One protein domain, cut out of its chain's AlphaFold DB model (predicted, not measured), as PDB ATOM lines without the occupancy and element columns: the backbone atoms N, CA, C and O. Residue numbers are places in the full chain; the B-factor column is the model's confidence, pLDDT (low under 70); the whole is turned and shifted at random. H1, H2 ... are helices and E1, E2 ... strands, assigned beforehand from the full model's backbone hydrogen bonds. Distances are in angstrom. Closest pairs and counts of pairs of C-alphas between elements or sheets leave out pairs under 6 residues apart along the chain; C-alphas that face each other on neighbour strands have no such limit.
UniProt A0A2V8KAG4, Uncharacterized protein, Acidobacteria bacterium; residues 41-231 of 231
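What this domain is: This is residues 41 to 231 of the 231 residues of an uncharacterized protein of Acidobacteria bacterium (UniProt A0A2V8KAG4). What is the main shape? Two strongly twisted antiparallel sheets, E1 E2 E9 E4 E7 and E3 E8 E5 E6, stand partly face to face with their strands crossed, as a sandwich; H2 lies across E5, and H1 packs on H2. What is it made of? The printed part has 191 residues, with nine named strands and two named helices in the order E1 E2 E3 E4 E5 H1 E6 E7 H2 E8 E9. It is mostly strand, with under half of the residues in named elements. How large is it? It is compact, with a radius of gyration of the C-alphas of 16.0 A and spans of 49 by 43 by 26 A.

Where its parts are: Where does the first element begin? E1, residues 53 to 55, begins at C-alpha 53 (58.347, 23.395, 12.600). What follows? E2 is residues 60 to 64, E3 77 to 80, E4 93 to 110 over 27.1 A, and E5 123 to 130 over 23.0 A. H1 is residues 140 to 143, E6 144 to 147, E7 158 to 165 over 23.7 A, H2 183 to 194 over 16.4 A, and E8 196 to 204 over 21.8 A. Where does the last element end? E9, residues 213 to 230 over 27.6 A, ends at C-alpha 230 (45.657, 28.840, 34.033).

How they stand to each other: How is the larger sheet paired? E1 and E2 form a hairpin, with N 53 and O 62 at 2.8 A. Within hydrogen-bond range are also N 222 and O 63 of E9 and E2, 2.8 A, N 101 and O 221 of E4 and E9, 2.9 A, and N 98 and O 160 of E4 and E7, 2.9 A. E4 bends by 131 degrees at residue 104, and E9 by 148 degrees at residue 216. And the smaller one? Within range are N 78 and O 201 of E3 and E8, 2.9 A, N 127 and O 200 of E5 and E8, 3.0 A, and N 128 and O 145 of E5 and E6, 2.9 A. How do the sheets stand? In this sandwich their best planes are 41 degrees apart. E2 with E9, E3 with E8, E4 with E7 and E5 with E6 make a jelly roll, one long hairpin wound over both sheets. Where are the helices? H2 is on one face of the smaller sheet, which with it makes two layers, a sheet with a helix on one face; its height over the sheet is 7.1 A, and it lies over E5 and runs across the strands, at 89 degrees to E5 on the local plane; the closest C-alphas of E5 and H2 are those of Asp 130 and Thr 192, 4.8 A apart. H1 only grazes that sheet and touches H2, closest at C-alphas Tyr 142 and Tyr 188, 5.9 A. Every O i to N i+4 pair in H2 is within range; H1 is too short for one.

The domain as a whole: How far does it reach? The C-alphas farthest apart, Gly 104 and Ser 183, are 49.1 A apart. Is it unbroken? The printed part has no cut; its long links are E2 to E3, E3 to E4, E4 to E5 and E7 to H2. Where is confidence low? Residues 43 to 49, 69 to 73, 83 and 85 to 86 are under pLDDT 70.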
ATOM      1  N   GLN A  41      57.563  17.248  21.654       85.56
ATOM      2  CA  GLN A  41      57.868  16.008  20.974       85.56
ATOM      3  C   GLN A  41      56.574  15.377  20.490       85.56
ATOM      4  O   GLN A  41      55.464  15.831  20.791       85.56
ATOM      5  N   ASP A  42      56.754  14.298  19.758       76.88
ATOM      6  CA  ASP A  42      55.717  13.341  19.499       76.88
ATOM      7  C   ASP A  42      55.994  12.041  20.229       76.88
ATOM      8  O   ASP A  42      57.094  11.492  20.196       76.88
ATOM      9  N   ASN A  43      54.968  11.554  20.902       67.12
ATOM     10  CA  ASN A  43      54.993  10.266  21.561       67.12
ATOM     11  C   ASN A  43      54.136   9.287  20.758       67.12
ATOM     12  O   ASN A  43      53.080   8.856  21.208       67.12
ATOM     13  N   THR A  44      54.533   9.016  19.516       64.50
ATOM     14  CA  THR A  44      53.766   8.143  18.623       64.50
ATOM     15  C   THR A  44      54.026   6.677  18.939       64.50
ATOM     16  O   THR A  44      55.163   6.217  19.056       64.50
ATOM     17  N   TRP A  45      52.951   5.903  19.045       60.19
ATOM     18  CA  TRP A  45      53.031   4.464  19.307       60.19
ATOM     19  C   TRP A  45      53.345   3.663  18.046       60.19
ATOM     20  O   TRP A  45      53.744   2.501  18.118       60.19
ATOM     21  N   LEU A  46      53.148   4.285  16.883       57.31
ATOM     22  CA  LEU A  46      53.080   3.609  15.594       57.31
ATOM     23  C   LEU A  46      54.235   3.978  14.646       57.31
ATOM     24  O   LEU A  46      54.230   3.593  13.481       57.31
ATOM     25  N   GLY A  47      55.276   4.645  15.158       54.88
ATOM     26  CA  GLY A  47      56.559   4.808  14.463       54.88
ATOM     27  C   GLY A  47      56.637   5.967  13.465       54.88
ATOM     28  O   GLY A  47      57.673   6.133  12.818       54.88
ATOM     29  N   TYR A  48      55.594   6.792  13.350       66.31
ATOM     30  CA  TYR A  48      55.661   8.044  12.597       66.31
ATOM     31  C   TYR A  48      56.281   9.151  13.452       66.31
ATOM     32  O   TYR A  48      55.761   9.432  14.521       66.31
ATOM     33  N   SER A  49      57.343   9.813  12.982       67.50
ATOM     34  CA  SER A  49      57.903  10.974  13.689       67.50
ATOM     35  C   SER A  49      57.346  12.296  13.148       67.50
ATOM     36  O   SER A  49      57.534  12.617  11.967       67.50
ATOM     37  N   LEU A  50      56.696  13.089  14.003       73.31
ATOM     38  CA  LEU A  50      56.261  14.454  13.700       73.31
ATOM     39  C   LEU A  50      57.459  15.341  13.372       73.31
ATOM     40  O   LEU A  50      58.307  15.657  14.208       73.31
ATOM     41  N   LYS A  51      57.465  15.878  12.155       79.81
ATOM     42  CA  LYS A  51      58.371  16.970  11.797       79.81
ATOM     43  C   LYS A  51      57.794  18.297  12.276       79.81
ATOM     44  O   LYS A  51      57.085  18.979  11.537       79.81
ATOM     45  N   LEU A  52      58.120  18.656  13.513       84.69
ATOM     46  CA  LEU A  52      57.724  19.927  14.109       84.69
ATOM     47  C   LEU A  52      58.511  21.100  13.511       84.69
ATOM     48  O   LEU A  52      59.743  21.104  13.483       84.69
ATOM     49  N   THR A  53      57.789  22.129  13.081       87.38
ATOM     50  CA  THR A  53      58.347  23.395  12.600       87.38
ATOM     51  C   THR A  53      58.011  24.498  13.595       87.38
ATOM     52  O   THR A  53      56.843  24.784  13.834       87.38
ATOM     53  N   ALA A  54      59.030  25.131  14.177       86.19
ATOM     54  CA  ALA A  54      58.851  26.268  15.078       86.19
ATOM     55  C   ALA A  54      59.111  27.586  14.336       86.19
ATOM     56  O   ALA A  54      60.225  27.827  13.860       86.19
ATOM     57  N   ASP A  55      58.110  28.464  14.285       85.69
ATOM     58  CA  ASP A  55      58.288  29.851  13.862       85.69
ATOM     59  C   ASP A  55      58.484  30.740  15.091       85.69
ATOM     60  O   ASP A  55      57.543  31.161  15.765       85.69
ATOM     61  N   LYS A  56      59.749  31.072  15.354       79.50
ATOM     62  CA  LYS A  56      60.145  31.910  16.490       79.50
ATOM     63  C   LYS A  56      59.605  33.338  16.414       79.50
ATOM     64  O   LYS A  56      59.530  33.989  17.449       79.50
ATOM     65  N   ARG A  57      59.274  33.851  15.220       78.12
ATOM     66  CA  ARG A  57      58.763  35.225  15.066       78.12
ATOM     67  C   ARG A  57      57.307  35.324  15.489       78.12
ATOM     68  O   ARG A  57      56.928  36.314  16.102       78.12
ATOM     69  N   SER A  58      56.517  34.309  15.155       81.69
ATOM     70  CA  SER A  58      55.099  34.238  15.505       81.69
ATOM     71  C   SER A  58      54.819  33.434  16.780       81.69
ATOM     72  O   SER A  58      53.677  33.398  17.216       81.69
ATOM     73  N   ASN A  59      55.854  32.841  17.395       86.12
ATOM     74  CA  ASN A  59      55.745  31.912  18.524       86.12
ATOM     75  C   ASN A  59      54.730  30.796  18.239       86.12
ATOM     76  O   ASN A  59      53.878  30.496  19.068       86.12
ATOM     77  N   ASN A  60      54.836  30.196  17.055       93.06
ATOM     78  CA  ASN A  60      53.969  29.111  16.618       93.06
ATOM     79  C   ASN A  60      54.763  27.817  16.456       93.06
ATOM     80  O   ASN A  60      55.900  27.829  15.980       93.06
ATOM     81  N   LEU A  61      54.120  26.700  16.781       94.19
ATOM     82  CA  LEU A  61      54.614  25.359  16.496       94.19
ATOM     83  C   LEU A  61      53.658  24.702  15.509       94.19
ATOM     84  O   LEU A  61      52.453  24.710  15.730       94.19
ATOM     85  N   SER A  62      54.161  24.132  14.423       93.81
ATOM     86  CA  SER A  62      53.304  23.516  13.419       93.81
ATOM     87  C   SER A  62      53.791  22.163  12.943       93.81
ATOM     88  O   SER A  62      54.979  21.839  12.998       93.81
ATOM     89  N   PHE A  63      52.842  21.378  12.449       93.12
ATOM     90  CA  PHE A  63      53.086  20.149  11.713       93.12
ATOM     91  C   PHE A  63      52.001  19.952  10.658       93.12
ATOM     92  O   PHE A  63      50.893  20.475  10.773       93.12
ATOM     93  N   THR A  64      52.312  19.174   9.626       93.06
ATOM     94  CA  THR A  64      51.326  18.739   8.634       93.06
ATOM     95  C   THR A  64      50.935  17.306   8.942       93.06
ATOM     96  O   THR A  64      51.817  16.467   9.127       93.06
ATOM     97  N   PHE A  65      49.631  17.029   8.998       91.19
ATOM     98  CA  PHE A  65      49.143  15.665   9.161       91.19
ATOM     99  C   PHE A  65      49.659  14.785   8.013       91.19
ATOM    100  O   PHE A  65      49.686  15.232   6.859       91.19
ATOM    101  N   PRO A  66      50.066  13.543   8.303       88.94
ATOM    102  CA  PRO A  66      50.505  12.614   7.281       88.94
ATOM    103  C   PRO A  66      49.349  12.263   6.342       88.94
ATOM    104  O   PRO A  66      48.175  12.262   6.721       88.94
ATOM    105  N   GLY A  67      49.703  11.971   5.092       86.25
ATOM    106  CA  GLY A  67      48.793  11.328   4.151       86.25
ATOM    107  C   GLY A  67      48.612   9.842   4.473       86.25
ATOM    108  O   GLY A  67      49.337   9.290   5.297       86.25
ATOM    109  N   LEU A  68      47.705   9.164   3.765       75.19
ATOM    110  CA  LEU A  68      47.581   7.706   3.852       75.19
ATOM    111  C   LEU A  68      48.854   7.026   3.314       75.19
ATOM    112  O   LEU A  68      49.056   6.945   2.102       75.19
ATOM    113  N   GLN A  69      49.701   6.538   4.219       65.50
ATOM    114  CA  GLN A  69      50.851   5.674   3.914       65.50
ATOM    115  C   GLN A  69      50.601   4.260   4.468       65.50
ATOM    116  O   GLN A  69      50.800   3.273   3.761       65.50
ATOM    117  N   SER A  70      50.013   4.186   5.663       59.50
ATOM    118  CA  SER A  70      49.391   3.024   6.303       59.50
ATOM    119  C   SER A  70      48.319   3.540   7.278       59.50
ATOM    120  O   SER A  70      48.507   4.615   7.846       59.50
ATOM    121  N   PRO A  71      47.204   2.824   7.532       57.12
ATOM    122  CA  PRO A  71      46.190   3.231   8.520       57.12
ATOM    123  C   PRO A  71      46.718   3.334   9.964       57.12
ATOM    124  O   PRO A  71      45.976   3.736  10.851       57.12
ATOM    125  N   LYS A  72      47.988   2.975  10.198       58.69
ATOM    126  CA  LYS A  72      48.692   3.128  11.474       58.69
ATOM    127  C   LYS A  72      49.609   4.357  11.531       58.69
ATOM    128  O   LYS A  72      50.194   4.612  12.567       58.69
ATOM    129  N   ASP A  73      49.723   5.142  10.463       66.00
ATOM    130  CA  ASP A  73      50.691   6.248  10.387       66.00
ATOM    131  C   ASP A  73      50.041   7.595  10.743       66.00
ATOM    132  O   ASP A  73      50.192   8.578  10.019       66.00
ATOM    133  N   GLY A  74      49.253   7.630  11.817       83.19
ATOM    134  CA  GLY A  74      48.603   8.844  12.308       83.19
ATOM    135  C   GLY A  74      49.478   9.642  13.275       83.19
ATOM    136  O   GLY A  74      50.459   9.146  13.824       83.19
ATOM    137  N   ILE A  75      49.103  10.900  13.504       88.44
ATOM    138  CA  ILE A  75      49.633  11.676  14.629       88.44
ATOM    139  C   ILE A  75      48.831  11.332  15.869       88.44
ATOM    140  O   ILE A  75      47.639  11.616  15.863       88.44
ATOM    141  N   ASP A  76      49.467  10.773  16.900       89.69
ATOM    142  CA  ASP A  76      48.807  10.369  18.151       89.69
ATOM    143  C   ASP A  76      48.839  11.482  19.211       89.69
ATOM    144  O   ASP A  76      47.825  11.804  19.836       89.69
ATOM    145  N   PHE A  77      50.019  12.080  19.417       91.44
ATOM    146  CA  PHE A  77      50.278  13.037  20.490       91.44
ATOM    147  C   PHE A  77      51.211  14.161  20.032       91.44
ATOM    148  O   PHE A  77      52.163  13.937  19.286       91.44
ATOM    149  N   LEU A  78      50.939  15.365  20.532       93.06
ATOM    150  CA  LEU A  78      51.853  16.501  20.550       93.06
ATOM    151  C   LEU A  78      51.988  16.937  22.007       93.06
ATOM    152  O   LEU A  78      51.067  17.543  22.554       93.06
ATOM    153  N   ASP A  79      53.108  16.623  22.642       90.75
ATOM    154  CA  ASP A  79      53.293  16.832  24.077       90.75
ATOM    155  C   ASP A  79      54.635  17.453  24.424       90.75
ATOM    156  O   ASP A  79      55.556  17.524  23.612       90.75
ATOM    157  N   THR A  80      54.716  17.986  25.637       88.12
ATOM    158  CA  THR A  80      55.964  18.510  26.171       88.12
ATOM    159  C   THR A  80      56.972  17.387  26.360       88.12
ATOM    160  O   THR A  80      56.616  16.329  26.872       88.12
ATOM    161  N   ILE A  81      58.245  17.655  26.071       79.88
ATOM    162  CA  ILE A  81      59.321  16.706  26.376       79.88
ATOM    163  C   ILE A  81      59.303  16.362  27.870       79.88
ATOM    164  O   ILE A  81      59.184  17.247  28.719       79.88
ATOM    165  N   HIS A  82      59.457  15.065  28.134       70.50
ATOM    166  CA  HIS A  82      59.564  14.395  29.427       70.50
ATOM    167  C   HIS A  82      60.074  15.260  30.592       70.50
ATOM    168  O   HIS A  82      61.105  15.925  30.487       70.50
ATOM    169  N   SER A  83      59.462  15.076  31.766       68.19
ATOM    170  CA  SER A  83      59.760  15.810  33.013       68.19
ATOM    171  C   SER A  83      59.232  17.246  32.995       68.19
ATOM    172  O   SER A  83      59.951  18.201  33.313       68.19
ATOM    173  N   PHE A  84      57.964  17.394  32.610       77.12
ATOM    174  CA  PHE A  84      57.274  18.673  32.656       77.12
ATOM    175  C   PHE A  84      57.374  19.316  34.049       77.12
ATOM    176  O   PHE A  84      57.115  18.699  35.078       77.12
ATOM    177  N   THR A  85      57.778  20.583  34.077       68.81
ATOM    178  CA  THR A  85      57.813  21.409  35.287       68.81
ATOM    179  C   THR A  85      57.349  22.824  34.925       68.81
ATOM    180  O   THR A  85      57.755  23.340  33.878       68.81
ATOM    181  N   PRO A  86      56.519  23.482  35.758       69.50
ATOM    182  CA  PRO A  86      56.066  23.078  37.098       69.50
ATOM    183  C   PRO A  86      54.891  22.081  37.090       69.50
ATOM    184  O   PRO A  86      54.231  21.904  36.076       69.50
ATOM    185  N   ALA A  87      54.609  21.460  38.237       76.12
ATOM    186  CA  ALA A  87      53.426  20.618  38.432       76.12
ATOM    187  C   ALA A  87      52.108  21.390  38.209       76.12
ATOM    188  O   ALA A  87      52.036  22.597  38.452       76.12
ATOM    189  N   LEU A  88      51.047  20.681  37.817       88.94
ATOM    190  CA  LEU A  88      49.705  21.232  37.589       88.94
ATOM    191  C   LEU A  88      48.868  21.374  38.871       88.94
ATOM    192  O   LEU A  88      47.731  21.822  38.802       88.94
ATOM    193  N   ALA A  89      49.407  21.022  40.041       88.31
ATOM    194  CA  ALA A  89      48.675  21.011  41.312       88.31
ATOM    195  C   ALA A  89      47.983  22.340  41.680       88.31
ATOM    196  O   ALA A  89      46.983  22.325  42.389       88.31
ATOM    197  N   ASN A  90      48.505  23.476  41.204       88.88
ATOM    198  CA  ASN A  90      47.924  24.804  41.437       88.88
ATOM    199  C   ASN A  90      47.238  25.386  40.193       88.88
ATOM    200  O   ASN A  90      46.938  26.573  40.170       88.88
ATOM    201  N   ALA A  91      47.061  24.593  39.138       93.00
ATOM    202  CA  ALA A  91      46.406  25.038  37.923       93.00
ATOM    203  C   ALA A  91      44.893  24.785  38.001       93.00
ATOM    204  O   ALA A  91      44.438  23.749  38.480       93.00
ATOM    205  N   SER A  92      44.108  25.732  37.495       95.00
ATOM    206  CA  SER A  92      42.649  25.672  37.428       95.00
ATOM    207  C   SER A  92      42.152  25.047  36.121       95.00
ATOM    208  O   SER A  92      41.153  24.329  36.100       95.00
ATOM    209  N   SER A  93      42.832  25.316  35.006       97.00
ATOM    210  CA  SER A  93      42.429  24.840  33.679       97.00
ATOM    211  C   SER A  93      43.567  24.894  32.665       97.00
ATOM    212  O   SER A  93      44.585  25.552  32.877       97.00
ATOM    213  N   LEU A  94      43.364  24.232  31.528       97.25
ATOM    214  CA  LEU A  94      44.224  24.302  30.353       97.25
ATOM    215  C   LEU A  94      43.477  24.978  29.209       97.25
ATOM    216  O   LEU A  94      42.321  24.647  28.964       97.25
ATOM    217  N   THR A  95      44.142  25.876  28.488       97.50
ATOM    218  CA  THR A  95      43.617  26.526  27.280       97.50
ATOM    219  C   THR A  95      44.551  26.266  26.111       97.50
ATOM    220  O   THR A  95      45.767  26.344  26.251       97.50
ATOM    221  N   VAL A  96      43.994  25.974  24.941       97.62
ATOM    222  CA  VAL A  96      44.753  25.829  23.700       97.62
ATOM    223  C   VAL A  96      44.093  26.665  22.624       97.62
ATOM    224  O   VAL A  96      42.866  26.736  22.560       97.62
ATOM    225  N   THR A  97      44.910  27.257  21.765       97.69
ATOM    226  CA  THR A  97      44.457  27.917  20.541       97.69
ATOM    227  C   THR A  97      45.322  27.427  19.392       97.69
ATOM    228  O   THR A  97      46.556  27.452  19.469       97.69
ATOM    229  N   TYR A  98      44.682  26.973  18.317       97.94
ATOM    230  CA  TYR A  98      45.369  26.558  17.101       97.94
ATOM    231  C   TYR A  98      44.665  27.079  15.855       97.94
ATOM    232  O   TYR A  98      43.471  27.368  15.853       97.94
ATOM    233  N   THR A  99      45.420  27.164  14.767       98.12
ATOM    234  CA  THR A  99      44.883  27.371  13.425       98.12
ATOM    235  C   THR A  99      45.101  26.116  12.594       98.12
ATOM    236  O   THR A  99      46.188  25.542  12.602       98.12
ATOM    237  N   MET A 100      44.073  25.697  11.863       98.12
ATOM    238  CA  MET A 100      44.169  24.684  10.823       98.12
ATOM    239  C   MET A 100      44.247  25.372   9.462       98.12
ATOM    240  O   MET A 100      43.394  26.193   9.119       98.12
ATOM    241  N   GLN A 101      45.256  25.021   8.672       97.88
ATOM    242  CA  GLN A 101      45.359  25.412   7.265       97.88
ATOM    243  C   GLN A 101      45.212  24.180   6.387       97.88
ATOM    244  O   GLN A 101      45.801  23.146   6.682       97.88
ATOM    245  N   THR A 102      44.451  24.274   5.302       97.31
ATOM    246  CA  THR A 102      44.167  23.115   4.454       97.31
ATOM    247  C   THR A 102      44.371  23.416   2.980       97.31
ATOM    248  O   THR A 102      44.192  24.548   2.535       97.31
ATOM    249  N   THR A 103      44.672  22.379   2.204       96.44
ATOM    250  CA  THR A 103      44.549  22.398   0.740       96.44
ATOM    251  C   THR A 103      43.604  21.287   0.294       96.44
ATOM    252  O   THR A 103      43.500  20.265   0.971       96.44
ATOM    253  N   GLY A 104      42.903  21.475  -0.828       94.56
ATOM    254  CA  GLY A 104      41.897  20.516  -1.297       94.56
ATOM    255  C   GLY A 104      40.697  20.409  -0.351       94.56
ATOM    256  O   GLY A 104      40.246  21.411   0.204       94.56
ATOM    257  N   THR A 105      40.185  19.190  -0.170       94.88
ATOM    258  CA  THR A 105      39.068  18.876   0.733       94.88
ATOM    259  C   THR A 105      39.521  17.762   1.676       94.88
ATOM    260  O   THR A 105      39.241  16.590   1.415       94.88
ATOM    261  N   PRO A 106      40.302  18.094   2.722       95.19
ATOM    262  CA  PRO A 106      40.874  17.079   3.587       95.19
ATOM    263  C   PRO A 106      39.780  16.335   4.351       95.19
ATOM    264  O   PRO A 106      38.879  16.940   4.927       95.19
ATOM    265  N   ILE A 107      39.905  15.015   4.386       95.00
ATOM    266  CA  ILE A 107      39.115  14.120   5.220       95.00
ATOM    267  C   ILE A 107      40.050  13.603   6.304       95.00
ATOM    268  O   ILE A 107      41.031  12.916   5.993       95.00
ATOM    269  N   PHE A 108      39.747  13.950   7.553       95.06
ATOM    270  CA  PHE A 108      40.469  13.475   8.725       95.06
ATOM    271  C   PHE A 108      40.001  12.063   9.057       95.06
ATOM    272  O   PHE A 108      38.838  11.830   9.385       95.06
ATOM    273  N   GLN A 109      40.921  11.124   8.923       93.31
ATOM    274  CA  GLN A 109      40.720   9.714   9.202       93.31
ATOM    275  C   GLN A 109      41.329   9.388  10.564       93.31
ATOM    276  O   GLN A 109      42.318   9.998  10.971       93.31
ATOM    277  N   TYR A 110      40.746   8.415  11.244       91.81
ATOM    278  CA  TYR A 110      41.200   7.908  12.534       91.81
ATOM    279  C   TYR A 110      41.086   6.385  12.544       91.81
ATOM    280  O   TYR A 110      40.568   5.799  11.589       91.81
ATOM    281  N   ASP A 111      41.589   5.758  13.607       86.50
ATOM    282  CA  ASP A 111      41.663   4.303  13.743       86.50
ATOM    283  C   ASP A 111      40.315   3.609  13.424       86.50
ATOM    284  O   ASP A 111      39.340   3.803  14.166       86.50
ATOM    285  N   PRO A 112      40.250   2.815  12.330       82.62
ATOM    286  CA  PRO A 112      39.040   2.134  11.891       82.62
ATOM    287  C   PRO A 112      38.830   0.781  12.589       82.62
ATOM    288  O   PRO A 112      38.031  -0.021  12.099       82.62
ATOM    289  N   ASP A 113      39.567   0.477  13.669       87.56
ATOM    290  CA  ASP A 113      39.383  -0.754  14.438       87.56
ATOM    291  C   ASP A 113      37.886  -0.988  14.740       87.56
ATOM    292  O   ASP A 113      37.218  -0.091  15.260       87.56
ATOM    293  N   PRO A 114      37.329  -2.181  14.453       88.81
ATOM    294  CA  PRO A 114      35.911  -2.472  14.674       88.81
ATOM    295  C   PRO A 114      35.424  -2.275  16.118       88.81
ATOM    296  O   PRO A 114      34.224  -2.130  16.347       88.81
ATOM    297  N   SER A 115      36.331  -2.302  17.096       91.38
ATOM    298  CA  SER A 115      36.026  -2.040  18.505       91.38
ATOM    299  C   SER A 115      35.934  -0.546  18.845       91.38
ATOM    300  O   SER A 115      35.372  -0.193  19.887       91.38
ATOM    301  N   ASN A 116      36.370   0.341  17.944       92.06
ATOM    302  CA  ASN A 116      36.171   1.784  18.038       92.06
ATOM    303  C   ASN A 116      34.719   2.167  17.695       92.06
ATOM    304  O   ASN A 116      34.399   2.663  16.618       92.06
ATOM    305  N   THR A 117      33.808   1.881  18.621       91.19
ATOM    306  CA  THR A 117      32.355   1.930  18.382       91.19
ATOM    307  C   THR A 117      31.699   3.276  18.705       91.19
ATOM    308  O   THR A 117      30.540   3.493  18.347       91.19
ATOM    309  N   CYS A 118      32.398   4.199  19.374       92.69
ATOM    310  CA  CYS A 118      31.832   5.505  19.707       92.69
ATOM    311  C   CYS A 118      31.656   6.363  18.450       92.69
ATOM    312  O   CYS A 118      32.559   6.483  17.627       92.69
ATOM    313  N   THR A 119      30.525   7.062  18.349       90.19
ATOM    314  CA  THR A 119      30.309   8.074  17.307       90.19
ATOM    315  C   THR A 119      30.894   9.412  17.750       90.19
ATOM    316  O   THR A 119      30.207  10.243  18.338       90.19
ATOM    317  N   ASN A 120      32.184   9.606  17.490       93.75
ATOM    318  CA  ASN A 120      32.878  10.875  17.685       93.75
ATOM    319  C   ASN A 120      33.875  11.043  16.528       93.75
ATOM    320  O   ASN A 120      34.720  10.164  16.366       93.75
ATOM    321  N   PRO A 121      33.782  12.083  15.684       96.00
ATOM    322  CA  PRO A 121      34.708  12.249  14.565       96.00
ATOM    323  C   PRO A 121      36.171  12.405  15.009       96.00
ATOM    324  O   PRO A 121      36.487  12.422  16.205       96.00
ATOM    325  N   ALA A 122      37.073  12.536  14.033       97.00
ATOM    326  CA  ALA A 122      38.461  12.886  14.306       97.00
ATOM    327  C   ALA A 122      38.518  14.177  15.138       97.00
ATOM    328  O   ALA A 122      37.881  15.174  14.795       97.00
ATOM    329  N   HIS A 123      39.270  14.161  16.228       97.94
ATOM    330  CA  HIS A 123      39.315  15.261  17.177       97.94
ATOM    331  C   HIS A 123      40.700  15.414  17.793       97.94
ATOM    332  O   HIS A 123      41.522  14.496  17.798       97.94
ATOM    333  N   VAL A 124      40.920  16.593  18.363       98.25
ATOM    334  CA  VAL A 124      42.037  16.896  19.250       98.25
ATOM    335  C   VAL A 124      41.503  17.193  20.647       98.25
ATOM    336  O   VAL A 124      40.472  17.850  20.812       98.25
ATOM    337  N   ARG A 125      42.187  16.695  21.674       98.31
ATOM    338  CA  ARG A 125      41.830  16.915  23.080       98.31
ATOM    339  C   ARG A 125      43.074  17.067  23.947       98.31
ATOM    340  O   ARG A 125      44.171  16.748  23.494       98.31
ATOM    341  N   PHE A 126      42.923  17.545  25.178       98.38
ATOM    342  CA  PHE A 126      44.054  17.569  26.100       98.38
ATOM    343  C   PHE A 126      44.358  16.169  26.616       98.38
ATOM    344  O   PHE A 126      43.453  15.350  26.798       98.38
ATOM    345  N   TRP A 127      45.631  15.922  26.902       96.44
ATOM    346  CA  TRP A 127      46.055  14.750  27.649       96.44
ATOM    347  C   TRP A 127      47.204  15.090  28.600       96.44
ATOM    348  O   TRP A 127      47.933  16.068  28.402       96.44
ATOM    349  N   MET A 128      47.356  14.273  29.635       95.50
ATOM    350  CA  MET A 128      48.471  14.347  30.572       95.50
ATOM    351  C   MET A 128      48.811  12.971  31.138       95.50
ATOM    352  O   MET A 128      47.978  12.061  31.140       95.50
ATOM    353  N   SER A 129      50.027  12.831  31.655       93.62
ATOM    354  CA  SER A 129      50.479  11.597  32.291       93.62
ATOM    355  C   SER A 129      51.383  11.833  33.492       93.62
ATOM    356  O   SER A 129      52.079  12.844  33.551       93.62
ATOM    357  N   ASP A 130      51.449  10.847  34.378       91.06
ATOM    358  CA  ASP A 130      52.431  10.738  35.466       91.06
ATOM    359  C   ASP A 130      53.671   9.926  35.027       91.06
ATOM    360  O   ASP A 130      53.653   9.208  34.023       91.06
ATOM    361  N   TYR A 131      54.769  10.023  35.774       85.44
ATOM    362  CA  TYR A 131      55.970   9.224  35.584       85.44
ATOM    363  C   TYR A 131      55.662   7.719  35.645       85.44
ATOM    364  O   TYR A 131      54.900   7.216  36.478       85.44
ATOM    365  N   GLY A 132      56.291   6.958  34.750       84.19
ATOM    366  CA  GLY A 132      56.068   5.520  34.645       84.19
ATOM    367  C   GLY A 132      54.750   5.148  33.965       84.19
ATOM    368  O   GLY A 132      54.310   4.015  34.117       84.19
ATOM    369  N   TRP A 133      54.122   6.054  33.206       85.12
ATOM    370  CA  TRP A 133      52.941   5.748  32.380       85.12
ATOM    371  C   TRP A 133      53.168   4.616  31.363       85.12
ATOM    372  O   TRP A 133      52.207   4.005  30.900       85.12
ATOM    373  N   TRP A 134      54.428   4.333  31.017       84.75
ATOM    374  CA  TRP A 134      54.850   3.240  30.132       84.75
ATOM    375  C   TRP A 134      54.991   1.890  30.849       84.75
ATOM    376  O   TRP A 134      55.229   0.870  30.201       84.75
ATOM    377  N   ILE A 135      54.904   1.865  32.182       85.50
ATOM    378  CA  ILE A 135      55.012   0.634  32.961       85.50
ATOM    379  C   ILE A 135      53.690  -0.117  32.831       85.50
ATOM    380  O   ILE A 135      52.636   0.383  33.218       85.50
ATOM    381  N   ASN A 136      53.750  -1.328  32.276       85.44
ATOM    382  CA  ASN A 136      52.590  -2.198  32.129       85.44
ATOM    383  C   ASN A 136      52.291  -2.916  33.455       85.44
ATOM    384  O   ASN A 136      52.685  -4.066  33.657       85.44
ATOM    385  N   ASP A 137      51.643  -2.203  34.374       89.06
ATOM    386  CA  ASP A 137      51.150  -2.723  35.647       89.06
ATOM    387  C   ASP A 137      49.616  -2.608  35.757       89.06
ATOM    388  O   ASP A 137      48.945  -2.052  34.887       89.06
ATOM    389  N   ALA A 138      49.043  -3.139  36.842       87.00
ATOM    390  CA  ALA A 138      47.593  -3.151  37.063       87.00
ATOM    391  C   ALA A 138      46.950  -1.745  37.110       87.00
ATOM    392  O   ALA A 138      45.745  -1.605  36.889       87.00
ATOM    393  N   ASN A 139      47.743  -0.707  37.377       88.06
ATOM    394  CA  ASN A 139      47.305   0.672  37.551       88.06
ATOM    395  C   ASN A 139      47.722   1.583  36.387       88.06
ATOM    396  O   ASN A 139      47.434   2.780  36.428       88.06
ATOM    397  N   MET A 140      48.333   1.044  35.322       89.81
ATOM    398  CA  MET A 140      48.804   1.830  34.171       89.81
ATOM    399  C   MET A 140      47.710   2.700  33.536       89.81
ATOM    400  O   MET A 140      47.991   3.726  32.912       89.81
ATOM    401  N   GLN A 141      46.449   2.285  33.687       91.75
ATOM    402  CA  GLN A 141      45.289   3.005  33.183       91.75
ATOM    403  C   GLN A 141      45.121   4.376  33.850       91.75
ATOM    404  O   GLN A 141      44.706   5.317  33.184       91.75
ATOM    405  N   TYR A 142      45.484   4.506  35.129       95.50
ATOM    406  CA  TYR A 142      45.294   5.718  35.929       95.50
ATOM    407  C   TYR A 142      46.502   6.664  35.886       95.50
ATOM    408  O   TYR A 142      46.513   7.691  36.554       95.50
ATOM    409  N   LYS A 143      47.521   6.335  35.086       93.69
ATOM    410  CA  LYS A 143      48.701   7.187  34.869       93.69
ATOM    411  C   LYS A 143      48.587   8.084  33.641       93.69
ATOM    412  O   LYS A 143      49.529   8.812  33.337       93.69
ATOM    413  N   ARG A 144      47.481   7.995  32.900       95.31
ATOM    414  CA  ARG A 144      47.208   8.780  31.693       95.31
ATOM    415  C   ARG A 144      45.764   9.243  31.719       95.31
ATOM    416  O   ARG A 144      44.868   8.440  31.973       95.31
ATOM    417  N   TRP A 145      45.563  10.519  31.431       97.75
ATOM    418  CA  TRP A 145      44.270  11.178  31.520       97.75
ATOM    419  C   TRP A 145      44.017  11.999  30.269       97.75
ATOM    420  O   TRP A 145      44.898  12.731  29.822       97.75
ATOM    421  N   TRP A 146      42.801  11.911  29.740       98.44
ATOM    422  CA  TRP A 146      42.332  12.708  28.608       98.44
ATOM    423  C   TRP A 146      41.156  13.572  29.024       98.44
ATOM    424  O   TRP A 146      40.293  13.103  29.769       98.44
ATOM    425  N   SER A 147      41.078  14.794  28.491       98.75
ATOM    426  CA  SER A 147      39.888  15.622  28.678       98.75
ATOM    427  C   SER A 147      38.669  14.929  28.067       98.75
ATOM    428  O   SER A 147      38.705  14.477  26.923       98.75
ATOM    429  N   ASN A 148      37.590  14.805  28.829       98.00
ATOM    430  CA  ASN A 148      36.380  14.085  28.443       98.00
ATOM    431  C   ASN A 148      35.178  14.705  29.181       98.00
ATOM    432  O   ASN A 148      35.226  14.796  30.407       98.00
ATOM    433  N   PRO A 149      34.120  15.169  28.487       96.75
ATOM    434  CA  PRO A 149      33.848  15.040  27.047       96.75
ATOM    435  C   PRO A 149      34.518  16.088  26.150       96.75
ATOM    436  O   PRO A 149      34.454  15.973  24.926       96.75
ATOM    437  N   THR A 150      35.161  17.105  26.720       98.19
ATOM    438  CA  THR A 150      35.632  18.261  25.949       98.19
ATOM    439  C   THR A 150      36.765  17.910  24.980       98.19
ATOM    440  O   THR A 150      37.813  17.392  25.376       98.19
ATOM    441  N   SER A 151      36.544  18.228  23.703       98.19
ATOM    442  CA  SER A 151      37.477  18.079  22.581       98.19
ATOM    443  C   SER A 151      37.094  19.044  21.450       98.19
ATOM    444  O   SER A 151      36.019  19.646  21.488       98.19
ATOM    445  N   LEU A 152      37.966  19.199  20.453       98.44
ATOM    446  CA  LEU A 152      37.704  19.962  19.232       98.44
ATOM    447  C   LEU A 152      37.721  19.030  18.025       98.44
ATOM    448  O   LEU A 152      38.687  18.297  17.820       98.44
ATOM    449  N   GLU A 153      36.663  19.076  17.220       97.88
ATOM    450  CA  GLU A 153      36.579  18.324  15.970       97.88
ATOM    451  C   GLU A 153      37.598  18.844  14.942       97.88
ATOM    452  O   GLU A 153      37.782  20.050  14.768       97.88
ATOM    453  N   LEU A 154      38.247  17.925  14.230       97.62
ATOM    454  CA  LEU A 154      39.127  18.220  13.106       97.62
ATOM    455  C   LEU A 154      38.307  18.157  11.812       97.62
ATOM    456  O   LEU A 154      38.138  17.089  11.229       97.62
ATOM    457  N   ASN A 155      37.771  19.299  11.372       93.75
ATOM    458  CA  ASN A 155      36.789  19.347  10.278       93.75
ATOM    459  C   ASN A 155      37.079  20.362   9.162       93.75
ATOM    460  O   ASN A 155      36.261  20.536   8.260       93.75
ATOM    461  N   GLY A 156      38.243  21.015   9.175       94.25
ATOM    462  CA  GLY A 156      38.636  21.927   8.104       94.25
ATOM    463  C   GLY A 156      39.501  23.094   8.572       94.25
ATOM    464  O   GLY A 156      40.011  23.077   9.694       94.25
ATOM    465  N   PRO A 157      39.712  24.097   7.705       97.50
ATOM    466  CA  PRO A 157      40.515  25.262   8.034       97.50
ATOM    467  C   PRO A 157      39.781  26.190   9.004       97.50
ATOM    468  O   PRO A 157      38.557  26.293   8.985       97.50
ATOM    469  N   GLY A 158      40.537  26.923   9.812       97.56
ATOM    470  CA  GLY A 158      39.976  27.872  10.770       97.56
ATOM    471  C   GLY A 158      40.849  28.041  12.000       97.56
ATOM    472  O   GLY A 158      41.862  27.360  12.148       97.56
ATOM    473  N   GLN A 159      40.453  28.955  12.878       98.06
ATOM    474  CA  GLN A 159      41.030  29.079  14.210       98.06
ATOM    475  C   GLN A 159      40.085  28.441  15.224       98.06
ATOM    476  O   GLN A 159      38.877  28.665  15.181       98.06
ATOM    477  N   PHE A 160      40.653  27.669  16.137       98.50
ATOM    478  CA  PHE A 160      39.925  26.899  17.129       98.50
ATOM    479  C   PHE A 160      40.558  27.106  18.501       98.50
ATOM    480  O   PHE A 160      41.774  27.275  18.617       98.50
ATOM    481  N   SER A 161      39.729  27.082  19.541       98.06
ATOM    482  CA  SER A 161      40.177  27.198  20.923       98.06
ATOM    483  C   SER A 161      39.300  26.357  21.840       98.06
ATOM    484  O   SER A 161      38.092  26.253  21.626       98.06
ATOM    485  N   MET A 162      39.911  25.745  22.852       98.25
ATOM    486  CA  MET A 162      39.197  25.076  23.936       98.25
ATOM    487  C   MET A 162      39.880  25.367  25.266       98.25
ATOM    488  O   MET A 162      41.105  25.479  25.337       98.25
ATOM    489  N   THR A 163      39.065  25.427  26.316       98.38
ATOM    490  CA  THR A 163      39.518  25.487  27.704       98.38
ATOM    491  C   THR A 163      38.887  24.337  28.472       98.38
ATOM    492  O   THR A 163      37.679  24.127  28.378       98.38
ATOM    493  N   VAL A 164      39.691  23.598  29.233       98.62
ATOM    494  CA  VAL A 164      39.242  22.463  30.045       98.62
ATOM    495  C   VAL A 164      39.684  22.659  31.486       98.62
ATOM    496  O   VAL A 164      40.864  22.874  31.750       98.62
ATOM    497  N   SER A 165      38.730  22.580  32.414       98.38
ATOM    498  CA  SER A 165      39.000  22.591  33.855       98.38
ATOM    499  C   SER A 165      39.861  21.393  34.259       98.38
ATOM    500  O   SER A 165      39.652  20.294  33.753       98.38
ATOM    501  N   LEU A 166      40.775  21.570  35.213       97.94
ATOM    502  CA  LEU A 166      41.503  20.465  35.856       97.94
ATOM    503  C   LEU A 166      40.681  19.792  36.977       97.94
ATOM    504  O   LEU A 166      41.231  19.182  37.887       97.94
ATOM    505  N   ASP A 167      39.352  19.879  36.894       98.12
ATOM    506  CA  ASP A 167      38.409  19.119  37.717       98.12
ATOM    507  C   ASP A 167      38.432  17.630  37.315       98.12
ATOM    508  O   ASP A 167      38.206  17.335  36.139       98.12
ATOM    509  N   PRO A 168      38.636  16.675  38.243       98.44
ATOM    510  CA  PRO A 168      38.648  15.238  37.944       98.44
ATOM    511  C   PRO A 168      37.383  14.716  37.233       98.44
ATOM    512  O   PRO A 168      37.440  13.681  36.569       98.44
ATOM    513  N   ALA A 169      36.249  15.418  37.319       98.56
ATOM    514  CA  ALA A 169      35.027  15.103  36.579       98.56
ATOM    515  C   ALA A 169      35.112  15.395  35.066       98.56
ATOM    516  O   ALA A 169      34.185  15.076  34.325       98.56
ATOM    517  N   GLN A 170      36.176  16.055  34.600       98.69
ATOM    518  CA  GLN A 170      36.399  16.428  33.196       98.69
ATOM    519  C   GLN A 170      37.497  15.598  32.525       98.69
ATOM    520  O   GLN A 170      37.919  15.917  31.412       98.69
ATOM    521  N   TRP A 171      37.980  14.551  33.199       98.69
ATOM    522  CA  TRP A 171      39.103  13.746  32.741       98.69
ATOM    523  C   TRP A 171      38.846  12.265  32.964       98.69
ATOM    524  O   TRP A 171      38.412  11.858  34.041       98.69
ATOM    525  N   SER A 172      39.155  11.451  31.956       98.44
ATOM    526  CA  SER A 172      39.017   9.997  32.026       98.44
ATOM    527  C   SER A 172      40.337   9.276  31.776       98.44
ATOM    528  O   SER A 172      41.174   9.741  30.999       98.44
ATOM    529  N   SER A 173      40.490   8.131  32.433       97.44
ATOM    530  CA  SER A 173      41.632   7.223  32.333       97.44
ATOM    531  C   SER A 173      41.674   6.490  30.983       97.44
ATOM    532  O   SER A 173      40.752   6.613  30.172       97.44
ATOM    533  N   VAL A 174      42.704   5.664  30.760       94.50
ATOM    534  CA  VAL A 174      42.848   4.833  29.540       94.50
ATOM    535  C   VAL A 174      41.608   3.971  29.260       94.50
ATOM    536  O   VAL A 174      41.263   3.756  28.102       94.50
ATOM    537  N   TYR A 175      40.926   3.487  30.302       93.94
ATOM    538  CA  TYR A 175      39.723   2.652  30.176       93.94
ATOM    539  C   TYR A 175      38.420   3.421  30.437       93.94
ATOM    540  O   TYR A 175      37.369   2.816  30.628       93.94
ATOM    541  N   GLY A 176      38.473   4.756  30.439       95.31
ATOM    542  CA  GLY A 176      37.290   5.610  30.527       95.31
ATOM    543  C   GLY A 176      36.784   5.889  31.944       95.31
ATOM    544  O   GLY A 176      35.784   6.589  32.086       95.31
ATOM    545  N   ALA A 177      37.463   5.407  32.989       97.50
ATOM    546  CA  ALA A 177      37.100   5.742  34.366       97.50
ATOM    547  C   ALA A 177      37.403   7.220  34.636       97.50
ATOM    548  O   ALA A 177      38.527   7.673  34.408       97.50
ATOM    549  N   PHE A 178      36.414   7.978  35.105       98.56
ATOM    550  CA  PHE A 178      36.607   9.393  35.417       98.56
ATOM    551  C   PHE A 178      37.471   9.576  36.662       98.56
ATOM    552  O   PHE A 178      37.435   8.752  37.575       98.56
ATOM    553  N   GLY A 179      38.221  10.677  36.727       98.19
ATOM    554  CA  GLY A 179      39.074  10.991  37.873       98.19
ATOM    555  C   GLY A 179      38.299  11.022  39.192       98.19
ATOM    556  O   GLY A 179      38.833  10.654  40.227       98.19
ATOM    557  N   ASN A 180      37.015  11.377  39.168       98.31
ATOM    558  CA  ASN A 180      36.157  11.442  40.353       98.31
ATOM    559  C   ASN A 180      35.270  10.199  40.563       98.31
ATOM    560  O   ASN A 180      34.338  10.265  41.364       98.31
ATOM    561  N   GLN A 181      35.509   9.099  39.844       98.25
ATOM    562  CA  GLN A 181      34.664   7.906  39.924       98.25
ATOM    563  C   GLN A 181      34.694   7.262  41.318       98.25
ATOM    564  O   GLN A 181      33.650   6.879  41.843       98.25
ATOM    565  N   ASP A 182      35.879   7.146  41.917       98.12
ATOM    566  CA  ASP A 182      36.086   6.607  43.258       98.12
ATOM    567  C   ASP A 182      37.361   7.179  43.910       98.12
ATOM    568  O   ASP A 182      38.063   8.024  43.347       98.12
ATOM    569  N   SER A 183      37.664   6.748  45.139       97.88
ATOM    570  CA  SER A 183      38.847   7.219  45.870       97.88
ATOM    571  C   SER A 183      40.165   6.853  45.187       97.88
ATOM    572  O   SER A 183      41.149   7.576  45.341       97.88
ATOM    573  N   THR A 184      40.207   5.740  44.451       96.12
ATOM    574  CA  THR A 184      41.411   5.283  43.758       96.12
ATOM    575  C   THR A 184      41.667   6.153  42.537       96.12
ATOM    576  O   THR A 184      42.764   6.697  42.410       96.12
ATOM    577  N   THR A 185      40.663   6.363  41.680       97.38
ATOM    578  CA  THR A 185      40.801   7.253  40.515       97.38
ATOM    579  C   THR A 185      41.152   8.674  40.937       97.38
ATOM    580  O   THR A 185      42.009   9.299  40.314       97.38
ATOM    581  N   LEU A 186      40.552   9.155  42.033       98.19
ATOM    582  CA  LEU A 186      40.790  10.504  42.539       98.19
ATOM    583  C   LEU A 186      42.220  10.667  43.052       98.19
ATOM    584  O   LEU A 186      42.852  11.685  42.776       98.19
ATOM    585  N   SER A 187      42.745   9.661  43.760       97.44
ATOM    586  CA  SER A 187      44.141   9.659  44.206       97.44
ATOM    587  C   SER A 187      45.092   9.751  43.016       97.44
ATOM    588  O   SER A 187      45.915  10.657  42.971       97.44
ATOM    589  N   TYR A 188      44.933   8.885  42.013       97.12
ATOM    590  CA  TYR A 188      45.818   8.871  40.845       97.12
ATOM    591  C   TYR A 188      45.726  10.139  39.989       97.12
ATOM    592  O   TYR A 188      46.734  10.596  39.443       97.12
ATOM    593  N   PHE A 189      44.531  10.718  39.861       97.62
ATOM    594  CA  PHE A 189      44.358  11.986  39.161       97.62
ATOM    595  C   PHE A 189      45.118  13.108  39.878       97.62
ATOM    596  O   PHE A 189      45.914  13.813  39.256       97.62
ATOM    597  N   ASN A 190      44.949  13.221  41.199       96.56
ATOM    598  CA  ASN A 190      45.663  14.205  42.012       96.56
ATOM    599  C   ASN A 190      47.182  13.985  41.987       96.56
ATOM    600  O   ASN A 190      47.934  14.949  41.849       96.56
ATOM    601  N   ASP A 191      47.634  12.731  42.054       95.06
ATOM    602  CA  ASP A 191      49.052  12.381  41.942       95.06
ATOM    603  C   ASP A 191      49.616  12.805  40.582       95.06
ATOM    604  O   ASP A 191      50.720  13.345  40.518       95.06
ATOM    605  N   THR A 192      48.837  12.659  39.503       95.31
ATOM    606  CA  THR A 192      49.232  13.129  38.167       95.31
ATOM    607  C   THR A 192      49.332  14.654  38.100       95.31
ATOM    608  O   THR A 192      50.246  15.173  37.460       95.31
ATOM    609  N   LEU A 193      48.447  15.402  38.771       94.81
ATOM    610  CA  LEU A 193      48.561  16.865  38.846       94.81
ATOM    611  C   LEU A 193      49.795  17.306  39.643       94.81
ATOM    612  O   LEU A 193      50.432  18.302  39.302       94.81
ATOM    613  N   GLN A 194      50.156  16.570  40.694       92.94
ATOM    614  CA  GLN A 194      51.336  16.857  41.516       92.94
ATOM    615  C   GLN A 194      52.651  16.462  40.837       92.94
ATOM    616  O   GLN A 194      53.662  17.132  41.039       92.94
ATOM    617  N   ASN A 195      52.633  15.408  40.020       91.06
ATOM    618  CA  ASN A 195      53.822  14.798  39.422       91.06
ATOM    619  C   ASN A 195      53.722  14.717  37.893       91.06
ATOM    620  O   ASN A 195      54.162  13.749  37.275       91.06
ATOM    621  N   THR A 196      53.123  15.733  37.267       92.06
ATOM    622  CA  THR A 196      52.889  15.748  35.818       92.06
ATOM    623  C   THR A 196      54.190  15.512  35.058       92.06
ATOM    624  O   THR A 196      55.141  16.278  35.174       92.06
ATOM    625  N   TYR A 197      54.220  14.452  34.257       90.50
ATOM    626  CA  TYR A 197      55.385  14.063  33.473       90.50
ATOM    627  C   TYR A 197      55.299  14.551  32.031       90.50
ATOM    628  O   TYR A 197      56.262  15.139  31.540       90.50
ATOM    629  N   ASN A 198      54.141  14.344  31.396       90.31
ATOM    630  CA  ASN A 198      53.816  14.858  30.069       90.31
ATOM    631  C   ASN A 198      52.480  15.592  30.122       90.31
ATOM    632  O   ASN A 198      51.567  15.190  30.845       90.31
ATOM    633  N   ILE A 199      52.368  16.633  29.310       93.06
ATOM    634  CA  ILE A 199      51.138  17.374  29.069       93.06
ATOM    635  C   ILE A 199      51.111  17.789  27.596       93.06
ATOM    636  O   ILE A 199      52.144  18.139  27.023       93.06
ATOM    637  N   GLY A 200      49.937  17.768  26.973       95.06
ATOM    638  CA  GLY A 200      49.800  18.252  25.610       95.06
ATOM    639  C   GLY A 200      48.457  17.935  24.986       95.06
ATOM    640  O   GLY A 200      47.415  17.931  25.642       95.06
ATOM    641  N   LEU A 201      48.501  17.659  23.688       97.12
ATOM    642  CA  LEU A 201      47.355  17.323  22.864       97.12
ATOM    643  C   LEU A 201      47.429  15.872  22.405       97.12
ATOM    644  O   LEU A 201      48.501  15.362  22.088       97.12
ATOM    645  N   SER A 202      46.271  15.232  22.365       96.19
ATOM    646  CA  SER A 202      46.078  13.892  21.834       96.19
ATOM    647  C   SER A 202      45.083  13.949  20.684       96.19
ATOM    648  O   SER A 202      44.122  14.725  20.725       96.19
ATOM    649  N   PHE A 203      45.355  13.162  19.654       95.50
ATOM    650  CA  PHE A 203      44.630  13.133  18.399       95.50
ATOM    651  C   PHE A 203      44.097  11.720  18.169       95.50
ATOM    652  O   PHE A 203      44.829  10.731  18.249       95.50
ATOM    653  N   GLY A 204      42.811  11.631  17.854       94.88
ATOM    654  CA  GLY A 204      42.156  10.353  17.625       94.88
ATOM    655  C   GLY A 204      40.721  10.523  17.159       94.88
ATOM    656  O   GLY A 204      40.339  11.581  16.664       94.88
ATOM    657  N   GLY A 205      39.916   9.480  17.325       95.19
ATOM    658  CA  GLY A 205      38.514   9.461  16.918       95.19
ATOM    659  C   GLY A 205      37.752   8.323  17.583       95.19
ATOM    660  O   GLY A 205      38.339   7.371  18.098       95.19
ATOM    661  N   GLY A 206      36.433   8.445  17.631       95.06
ATOM    662  CA  GLY A 206      35.562   7.552  18.382       95.06
ATOM    663  C   GLY A 206      35.933   7.516  19.868       95.06
ATOM    664  O   GLY A 206      36.043   8.567  20.505       95.06
ATOM    665  N   CYS A 207      36.102   6.315  20.421       93.69
ATOM    666  CA  CYS A 207      36.549   6.093  21.798       93.69
ATOM    667  C   CYS A 207      38.085   6.139  21.919       93.69
ATOM    668  O   CYS A 207      38.624   6.110  23.023       93.69
ATOM    669  N   TYR A 208      38.801   6.153  20.793       94.19
ATOM    670  CA  TYR A 208      40.250   5.976  20.717       94.19
ATOM    671  C   TYR A 208      40.945   7.327  20.626       94.19
ATOM    672  O   TYR A 208      41.371   7.777  19.564       94.19
ATOM    673  N   PHE A 209      41.023   8.001  21.771       95.12
ATOM    674  CA  PHE A 209      41.407   9.412  21.863       95.12
ATOM    675  C   PHE A 209      42.849   9.736  21.449       95.12
ATOM    676  O   PHE A 209      43.124  10.898  21.169       95.12
ATOM    677  N   GLY A 210      43.739   8.741  21.404       91.38
ATOM    678  CA  GLY A 210      45.158   8.906  21.066       91.38
ATOM    679  C   GLY A 210      45.699   7.832  20.128       91.38
ATOM    680  O   GLY A 210      46.841   7.423  20.292       91.38
ATOM    681  N   HIS A 211      44.862   7.307  19.226       90.38
ATOM    682  CA  HIS A 211      45.255   6.283  18.238       90.38
ATOM    683  C   HIS A 211      45.485   6.855  16.836       90.38
ATOM    684  O   HIS A 211      45.436   6.133  15.838       90.38
ATOM    685  N   GLY A 212      45.698   8.160  16.749       90.38
ATOM    686  CA  GLY A 212      46.218   8.740  15.534       90.38
ATOM    687  C   GLY A 212      45.154   9.358  14.650       90.38
ATOM    688  O   GLY A 212      44.030   8.865  14.514       90.38
ATOM    689  N   VAL A 213      45.546  10.449  14.001       92.31
ATOM    690  CA  VAL A 213      44.795  11.058  12.901       92.31
ATOM    691  C   VAL A 213      45.706  11.237  11.694       92.31
ATOM    692  O   VAL A 213      46.845  11.691  11.822       92.31
ATOM    693  N   TYR A 214      45.189  10.914  10.511       91.75
ATOM    694  CA  TYR A 214      45.830  11.172   9.220       91.75
ATOM    695  C   TYR A 214      44.830  11.803   8.246       91.75
ATOM    696  O   TYR A 214      43.628  11.854   8.510       91.75
ATOM    697  N   VAL A 215      45.313  12.323   7.118       93.25
ATOM    698  CA  VAL A 215      44.485  13.079   6.168       93.25
ATOM    699  C   VAL A 215      44.502  12.456   4.774       93.25
ATOM    700  O   VAL A 215      45.522  12.000   4.268       93.25
ATOM    701  N   THR A 216      43.342  12.463   4.121       93.56
ATOM    702  CA  THR A 216      43.171  12.116   2.697       93.56
ATOM    703  C   THR A 216      42.444  13.242   1.963       93.56
ATOM    704  O   THR A 216      41.872  14.110   2.610       93.56
ATOM    705  N   GLY A 217      42.464  13.276   0.625       92.56
ATOM    706  CA  GLY A 217      41.705  14.274  -0.157       92.56
ATOM    707  C   GLY A 217      42.264  15.708  -0.126       92.56
ATOM    708  O   GLY A 217      41.647  16.632  -0.659       92.56
ATOM    709  N   GLY A 218      43.442  15.905   0.468       94.12
ATOM    710  CA  GLY A 218      44.062  17.211   0.637       94.12
ATOM    711  C   GLY A 218      45.248  17.170   1.595       94.12
ATOM    712  O   GLY A 218      45.794  16.105   1.880       94.12
ATOM    713  N   THR A 219      45.616  18.337   2.120       95.00
ATOM    714  CA  THR A 219      46.561  18.469   3.239       95.00
ATOM    715  C   THR A 219      45.917  19.242   4.380       95.00
ATOM    716  O   THR A 219      45.026  20.061   4.150       95.00
ATOM    717  N   ALA A 220      46.406  19.018   5.599       96.56
ATOM    718  CA  ALA A 220      46.047  19.814   6.763       96.56
ATOM    719  C   ALA A 220      47.299  20.109   7.598       96.56
ATOM    720  O   ALA A 220      48.041  19.194   7.954       96.56
ATOM    721  N   THR A 221      47.539  21.381   7.894       96.56
ATOM    722  CA  THR A 221      48.629  21.859   8.744       96.56
ATOM    723  C   THR A 221      48.039  22.402  10.032       96.56
ATOM    724  O   THR A 221      47.293  23.383  10.018       96.56
ATOM    725  N   PHE A 222      48.394  21.757  11.140       97.19
ATOM    726  CA  PHE A 222      48.081  22.198  12.488       97.19
ATOM    727  C   PHE A 222      49.116  23.232  12.920       97.19
ATOM    728  O   PHE A 222      50.315  22.968  12.854       97.19
ATOM    729  N   ILE A 223      48.668  24.404  13.361       96.75
ATOM    730  CA  ILE A 223      49.523  25.487  13.843       96.75
ATOM    731  C   ILE A 223      49.093  25.809  15.269       96.75
ATOM    732  O   ILE A 223      48.095  26.494  15.480       96.75
ATOM    733  N   LEU A 224      49.842  25.307  16.243       96.31
ATOM    734  CA  LEU A 224      49.679  25.606  17.655       96.31
ATOM    735  C   LEU A 224      50.172  27.028  17.938       96.31
ATOM    736  O   LEU A 224      51.344  27.340  17.717       96.31
ATOM    737  N   GLN A 225      49.265  27.871  18.420       94.81
ATOM    738  CA  GLN A 225      49.517  29.287  18.707       94.81
ATOM    739  C   GLN A 225      49.571  29.541  20.212       94.81
ATOM    740  O   GLN A 225      50.304  30.403  20.690       94.81
ATOM    741  N   GLU A 226      48.788  28.773  20.968       94.00
ATOM    742  CA  GLU A 226      48.649  28.926  22.404       94.00
ATOM    743  C   GLU A 226      48.522  27.569  23.087       94.00
ATOM    744  O   GLU A 226      47.827  26.683  22.597       94.00
ATOM    745  N   TYR A 227      49.163  27.443  24.243       94.69
ATOM    746  CA  TYR A 227      48.989  26.339  25.172       94.69
ATOM    747  C   TYR A 227      49.258  26.912  26.554       94.69
ATOM    748  O   TYR A 227      50.409  27.168  26.921       94.69
ATOM    749  N   ARG A 228      48.183  27.176  27.284       93.69
ATOM    750  CA  ARG A 228      48.188  27.939  28.519       93.69
ATOM    751  C   ARG A 228      47.713  27.085  29.686       93.69
ATOM    752  O   ARG A 228      46.691  26.416  29.599       93.69
ATOM    753  N   ILE A 229      48.440  27.171  30.786       93.69
ATOM    754  CA  ILE A 229      48.113  26.650  32.106       93.69
ATOM    755  C   ILE A 229      47.585  27.823  32.926       93.69
ATOM    756  O   ILE A 229      48.330  28.746  33.258       93.69
ATOM    757  N   ASN A 230      46.290  27.818  33.211       92.19
ATOM    758  CA  ASN A 230      45.657  28.840  34.033       92.19
ATOM    759  C   ASN A 230      45.836  28.469  35.506       92.19
ATOM    760  O   ASN A 230      45.633  27.310  35.861       92.19
ATOM    761  N   LEU A 231      46.233  29.437  36.331       88.75
ATOM    762  CA  LEU A 231      46.377  29.288  37.784       88.75
ATOM    763  C   LEU A 231      45.067  29.611  38.520       88.75
ATOM    764  O   LEU A 231      44.094  30.013  37.837       88.75
TER     765      LEU A 231